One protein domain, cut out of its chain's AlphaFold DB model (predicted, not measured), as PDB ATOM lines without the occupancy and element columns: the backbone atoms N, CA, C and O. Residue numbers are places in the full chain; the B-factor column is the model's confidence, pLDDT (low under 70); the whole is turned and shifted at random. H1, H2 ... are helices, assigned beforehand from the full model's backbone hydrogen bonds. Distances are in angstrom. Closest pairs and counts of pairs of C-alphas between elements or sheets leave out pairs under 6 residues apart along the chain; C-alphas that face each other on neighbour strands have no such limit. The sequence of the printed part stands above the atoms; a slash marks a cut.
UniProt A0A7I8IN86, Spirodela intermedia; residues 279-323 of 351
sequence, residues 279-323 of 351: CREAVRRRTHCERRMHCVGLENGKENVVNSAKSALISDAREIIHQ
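What this domain is: This is residues 279 to 323 of the 351 residues of a protein of Spirodela intermedia (UniProt A0A7I8IN86). Two long helices, H1 and H2, make the two arms of a wide, open V, joined at its point by the link of residues 297 to 302. The arms spread away from each other with nothing packed between them, and the V is flat. The printed part has 45 residues with two named helices, H1 then H2, and no named strand; its class is all helix. It is extended, with a radius of gyration of the C-alphas of 16.2 A and spans of 46 by 27 by 6 A.

How they stand to each other: H1, residues 279 to 296, comes first, and a short link of 6 residues follows it. H2, residues 303 to 323, comes after the link. H1 and H2 are apart, with no C-alpha of the one within 8 A of the other. Residues 279 to 295, 297 to 303 and 305 to 323 stand free. In H1 and H2 every O i to N i+4 pair is within hydrogen-bond range.

Where its parts are: H1 has 18 residues and measures 25.7 A from C-alpha 279 at (2.067, -20.943, 4.576) to C-alpha 296 at (-2.229, 4.306, 6.848), with y rising between these two ends. H2, the longest helix, has 21 residues and measures 29.8 A from C-alpha 303 at (-9.470, 11.570, 9.692) to C-alpha 323 at (-36.977, 0.388, 12.303), with x falling between these two ends.

The domain as a whole: The two C-alphas farthest apart are those of Arg 280 and Gln 323, at 45.6 A. The printed part has no cut and no long link. The mean pLDDT of the printed part is 78.1, with 72 for H1 and 90 for H2. The model's confidence is low, under 70, at residues 289 to 304.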
ATOM      1  N   CYS A 279       1.020 -21.752   3.949       87.81
ATOM      2  CA  CYS A 279       2.067 -20.943   4.576       87.81
ATOM      3  C   CYS A 279       2.461 -19.729   3.714       87.81
ATOM      4  O   CYS A 279       2.561 -18.615   4.233       87.81
ATOM      5  N   ARG A 280       2.644 -19.905   2.395       91.44
ATOM      6  CA  ARG A 280       2.956 -18.802   1.459       91.44
ATOM      7  C   ARG A 280       1.804 -17.797   1.352       91.44
ATOM      8  O   ARG A 280       2.058 -16.597   1.309       91.44
ATOM      9  N   GLU A 281       0.559 -18.267   1.343       88.75
ATOM     10  CA  GLU A 281      -0.651 -17.436   1.375       88.75
ATOM     11  C   GLU A 281      -0.735 -16.620   2.674       88.75
ATOM     12  O   GLU A 281      -0.891 -15.401   2.626       88.75
ATOM     13  N   ALA A 282      -0.533 -17.251   3.834       84.62
ATOM     14  CA  ALA A 282      -0.537 -16.572   5.128       84.62
ATOM     15  C   ALA A 282       0.562 -15.496   5.237       84.62
ATOM     16  O   ALA A 282       0.314 -14.419   5.778       84.62
ATOM     17  N   VAL A 283       1.758 -15.742   4.687       86.25
ATOM     18  CA  VAL A 283       2.841 -14.741   4.618       86.25
ATOM     19  C   VAL A 283       2.507 -13.605   3.643       86.25
ATOM     20  O   VAL A 283       2.748 -12.444   3.974       86.25
ATOM     21  N   ARG A 284       1.896 -13.888   2.482       86.44
ATOM     22  CA  ARG A 284       1.414 -12.834   1.569       86.44
ATOM     23  C   ARG A 284       0.332 -11.968   2.221       86.44
ATOM     24  O   ARG A 284       0.422 -10.749   2.139       86.44
ATOM     25  N   ARG A 285      -0.625 -12.562   2.944       83.06
ATOM     26  CA  ARG A 285      -1.652 -11.812   3.696       83.06
ATOM     27  C   ARG A 285      -1.045 -10.937   4.792       83.06
ATOM     28  O   ARG A 285      -1.400  -9.768   4.881       83.06
ATOM     29  N   ARG A 286      -0.094 -11.459   5.579       78.44
ATOM     30  CA  ARG A 286       0.622 -10.674   6.604       78.44
ATOM     31  C   ARG A 286       1.380  -9.498   5.995       78.44
ATOM     32  O   ARG A 286       1.067  -8.366   6.329       78.44
ATOM     33  N   THR A 287       2.255  -9.743   5.019       75.69
ATOM     34  CA  THR A 287       3.060  -8.688   4.364       75.69
ATOM     35  C   THR A 287       2.241  -7.688   3.535       75.69
ATOM     36  O   THR A 287       2.728  -6.599   3.224       75.69
ATOM     37  N   HIS A 288       1.001  -8.028   3.166       71.12
ATOM     38  CA  HIS A 288       0.026  -7.091   2.605       71.12
ATOM     39  C   HIS A 288      -0.631  -6.232   3.699       71.12
ATOM     40  O   HIS A 288      -0.658  -5.010   3.580       71.12
ATOM     41  N   CYS A 289      -1.100  -6.837   4.796       66.00
ATOM     42  CA  CYS A 289      -1.650  -6.101   5.938       66.00
ATOM     43  C   CYS A 289      -0.606  -5.198   6.613       66.00
ATOM     44  O   CYS A 289      -0.919  -4.064   6.950       66.00
ATOM     45  N   GLU A 290       0.635  -5.660   6.762       62.00
ATOM     46  CA  GLU A 290       1.766  -4.895   7.301       62.00
ATOM     47  C   GLU A 290       2.068  -3.664   6.432       62.00
ATOM     48  O   GLU A 290       2.198  -2.564   6.965       62.00
ATOM     49  N   ARG A 291       2.072  -3.807   5.096       63.62
ATOM     50  CA  ARG A 291       2.184  -2.658   4.180       63.62
ATOM     51  C   ARG A 291       0.983  -1.720   4.265       63.62
ATOM     52  O   ARG A 291       1.185  -0.521   4.385       63.62
ATOM     53  N   ARG A 292      -0.252  -2.237   4.293       60.44
ATOM     54  CA  ARG A 292      -1.459  -1.407   4.474       60.44
ATOM     55  C   ARG A 292      -1.406  -0.595   5.777       60.44
ATOM     56  O   ARG A 292      -1.755   0.578   5.759       60.44
ATOM     57  N   MET A 293      -0.940  -1.187   6.878       56.16
ATOM     58  CA  MET A 293      -0.759  -0.479   8.153       56.16
ATOM     59  C   MET A 293       0.385   0.545   8.101       56.16
ATOM     60  O   MET A 293       0.281   1.592   8.730       56.16
ATOM     61  N   HIS A 294       1.446   0.282   7.333       53.41
ATOM     62  CA  HIS A 294       2.528   1.246   7.109       53.41
ATOM     63  C   HIS A 294       2.073   2.453   6.270       53.41
ATOM     64  O   HIS A 294       2.479   3.571   6.566       53.41
ATOM     65  N   CYS A 295       1.223   2.258   5.254       53.72
ATOM     66  CA  CYS A 295       0.674   3.363   4.460       53.72
ATOM     67  C   CYS A 295      -0.308   4.219   5.276       53.72
ATOM     68  O   CYS A 295      -0.184   5.434   5.306       53.72
ATOM     69  N   VAL A 296      -1.233   3.594   6.014       54.06
ATOM     70  CA  VAL A 296      -2.229   4.306   6.848       54.06
ATOM     71  C   VAL A 296      -1.593   5.018   8.063       54.06
ATOM     72  O   VAL A 296      -2.233   5.844   8.710       54.06
ATOM     73  N   GLY A 297      -0.334   4.713   8.395       50.16
ATOM     74  CA  GLY A 297       0.310   5.108   9.650       50.16
ATOM     75  C   GLY A 297       0.980   6.487   9.707       50.16
ATOM     76  O   GLY A 297       1.502   6.814  10.772       50.16
ATOM     77  N   LEU A 298       1.021   7.272   8.620       49.00
ATOM     78  CA  LEU A 298       1.834   8.505   8.554       49.00
ATOM     79  C   LEU A 298       1.060   9.831   8.484       49.00
ATOM     80  O   LEU A 298       1.653  10.872   8.749       49.00
ATOM     81  N   GLU A 299      -0.237   9.807   8.180       51.09
ATOM     82  CA  GLU A 299      -0.989  11.019   7.821       51.09
ATOM     83  C   GLU A 299      -2.355  11.107   8.531       51.09
ATOM     84  O   GLU A 299      -2.594  12.001   9.348       51.09
ATOM     85  N   ASN A 300      -3.241  10.126   8.343       50.41
ATOM     86  CA  ASN A 300      -4.678  10.346   8.563       50.41
ATOM     87  C   ASN A 300      -5.188   9.944   9.964       50.41
ATOM     88  O   ASN A 300      -6.319   9.485  10.130       50.41
ATOM     89  N   GLY A 301      -4.374  10.118  11.012       57.50
ATOM     90  CA  GLY A 301      -4.699   9.678  12.382       57.50
ATOM     91  C   GLY A 301      -5.973  10.299  12.982       57.50
ATOM     92  O   GLY A 301      -6.671   9.642  13.752       57.50
ATOM     93  N   LYS A 302      -6.313  11.539  12.599       58.97
ATOM     94  CA  LYS A 302      -7.580  12.203  12.973       58.97
ATOM     95  C   LYS A 302      -8.723  11.834  12.025       58.97
ATOM     96  O   LYS A 302      -9.824  11.530  12.474       58.97
ATOM     97  N   GLU A 303      -8.457  11.827  10.721       62.12
ATOM     98  CA  GLU A 303      -9.470  11.570   9.692       62.12
ATOM     99  C   GLU A 303     -10.043  10.147   9.791       62.12
ATOM    100  O   GLU A 303     -11.242   9.965   9.642       62.12
ATOM    101  N   ASN A 304      -9.235   9.143  10.154       69.62
ATOM    102  CA  ASN A 304      -9.734   7.788  10.416       69.62
ATOM    103  C   ASN A 304     -10.760   7.746  11.567       69.62
ATOM    104  O   ASN A 304     -11.700   6.956  11.513       69.62
ATOM    105  N   VAL A 305     -10.627   8.605  12.587       81.06
ATOM    106  CA  VAL A 305     -11.615   8.720  13.677       81.06
ATOM    107  C   VAL A 305     -12.881   9.426  13.186       81.06
ATOM    108  O   VAL A 305     -13.980   8.952  13.460       81.06
ATOM    109  N   VAL A 306     -12.740  10.501  12.402       85.00
ATOM    110  CA  VAL A 306     -13.875  11.229  11.803       85.00
ATOM    111  C   VAL A 306     -14.653  10.343  10.824       85.00
ATOM    112  O   VAL A 306     -15.875  10.275  10.904       85.00
ATOM    113  N   ASN A 307     -13.968   9.600   9.953       86.38
ATOM    114  CA  ASN A 307     -14.586   8.656   9.021       86.38
ATOM    115  C   ASN A 307     -15.225   7.462   9.746       86.38
ATOM    116  O   ASN A 307     -16.291   7.012   9.334       86.38
ATOM    117  N   SER A 308     -14.635   6.994  10.853       89.19
ATOM    118  CA  SER A 308     -15.253   5.986  11.724       89.19
ATOM    119  C   SER A 308     -16.564   6.506  12.327       89.19
ATOM    120  O   SER A 308     -17.608   5.882  12.139       89.19
ATOM    121  N   ALA A 309     -16.553   7.697  12.939       92.31
ATOM    122  CA  ALA A 309     -17.747   8.333  13.502       92.31
ATOM    123  C   ALA A 309     -18.821   8.609  12.433       92.31
ATOM    124  O   ALA A 309     -19.990   8.296  12.632       92.31
ATOM    125  N   LYS A 310     -18.421   9.098  11.253       94.75
ATOM    126  CA  LYS A 310     -19.295   9.268  10.084       94.75
ATOM    127  C   LYS A 310     -19.922   7.942   9.639       94.75
ATOM    128  O   LYS A 310     -21.102   7.913   9.306       94.75
ATOM    129  N   SER A 311     -19.166   6.841   9.650       93.38
ATOM    130  CA  SER A 311     -19.683   5.513   9.293       93.38
ATOM    131  C   SER A 311     -20.629   4.922  10.344       93.38
ATOM    132  O   SER A 311     -21.577   4.233   9.965       93.38
ATOM    133  N   ALA A 312     -20.429   5.244  11.629       94.88
ATOM    134  CA  ALA A 312     -21.363   4.916  12.702       94.88
ATOM    135  C   ALA A 312     -22.678   5.684  12.512       94.88
ATOM    136  O   ALA A 312     -23.699   5.056  12.282       94.88
ATOM    137  N   LEU A 313     -22.633   7.019  12.405       96.56
ATOM    138  CA  LEU A 313     -23.824   7.857  12.189       96.56
ATOM    139  C   LEU A 313     -24.637   7.451  10.944       96.56
ATOM    140  O   LEU A 313     -25.864   7.458  10.969       96.56
ATOM    141  N   ILE A 314     -23.969   7.063   9.850       96.44
ATOM    142  CA  ILE A 314     -24.631   6.538   8.640       96.44
ATOM    143  C   ILE A 314     -25.264   5.157   8.881       96.44
ATOM    144  O   ILE A 314     -26.256   4.825   8.233       96.44
ATOM    145  N   SER A 315     -24.709   4.342   9.780       95.94
ATOM    146  CA  SER A 315     -25.279   3.045  10.166       95.94
ATOM    147  C   SER A 315     -26.480   3.230  11.093       95.94
ATOM    148  O   SER A 315     -27.540   2.691  10.795       95.94
ATOM    149  N   ASP A 316     -26.355   4.069  12.121       95.50
ATOM    150  CA  ASP A 316     -27.422   4.394  13.073       95.50
ATOM    151  C   ASP A 316     -28.639   4.991  12.340       95.50
ATOM    152  O   ASP A 316     -29.769   4.542  12.516       95.50
ATOM    153  N   ALA A 317     -28.410   5.934  11.415       97.12
ATOM    154  CA  ALA A 317     -29.469   6.511  10.586       97.12
ATOM    155  C   ALA A 317     -30.161   5.466   9.690       97.12
ATOM    156  O   ALA A 317     -31.378   5.510   9.515       97.12
ATOM    157  N   ARG A 318     -29.413   4.499   9.136       96.50
ATOM    158  CA  ARG A 318     -29.992   3.378   8.373       96.50
ATOM    159  C   ARG A 318     -30.793   2.438   9.262       96.50
ATOM    160  O   ARG A 318     -31.818   1.936   8.809       96.50
ATOM    161  N   GLU A 319     -30.347   2.202  10.493       95.88
ATOM    162  CA  GLU A 319     -31.083   1.382  11.449       95.88
ATOM    163  C   GLU A 319     -32.403   2.052  11.840       95.88
ATOM    164  O   GLU A 319     -33.441   1.406  11.757       95.88
ATOM    165  N   ILE A 320     -32.401   3.354  12.143       94.06
ATOM    166  CA  ILE A 320     -33.619   4.120  12.456       94.06
ATOM    167  C   ILE A 320     -34.593   4.125  11.267       94.06
ATOM    168  O   ILE A 320     -35.779   3.856  11.450       94.06
ATOM    169  N   ILE A 321     -34.111   4.348  10.037       94.00
ATOM    170  CA  ILE A 321     -34.943   4.264   8.818       94.00
ATOM    171  C   ILE A 321     -35.533   2.853   8.643       94.00
ATOM    172  O   ILE A 321     -36.698   2.710   8.278       94.00
ATOM    173  N   HIS A 322     -34.754   1.807   8.924       94.25
ATOM    174  CA  HIS A 322     -35.210   0.420   8.857       94.25
ATOM    175  C   HIS A 322     -36.252   0.109   9.945       94.25
ATOM    176  O   HIS A 322     -37.298  -0.449   9.627       94.25
ATOM    177  N   GLN A 323     -36.018   0.516  11.199       90.75
ATOM    178  CA  GLN A 323     -36.977   0.388  12.303       90.75
ATOM    179  C   GLN A 323     -38.297   1.103  11.970       90.75
ATOM    180  O   GLN A 323     -39.355   0.486  12.060       90.75
TER     181      GLN A 323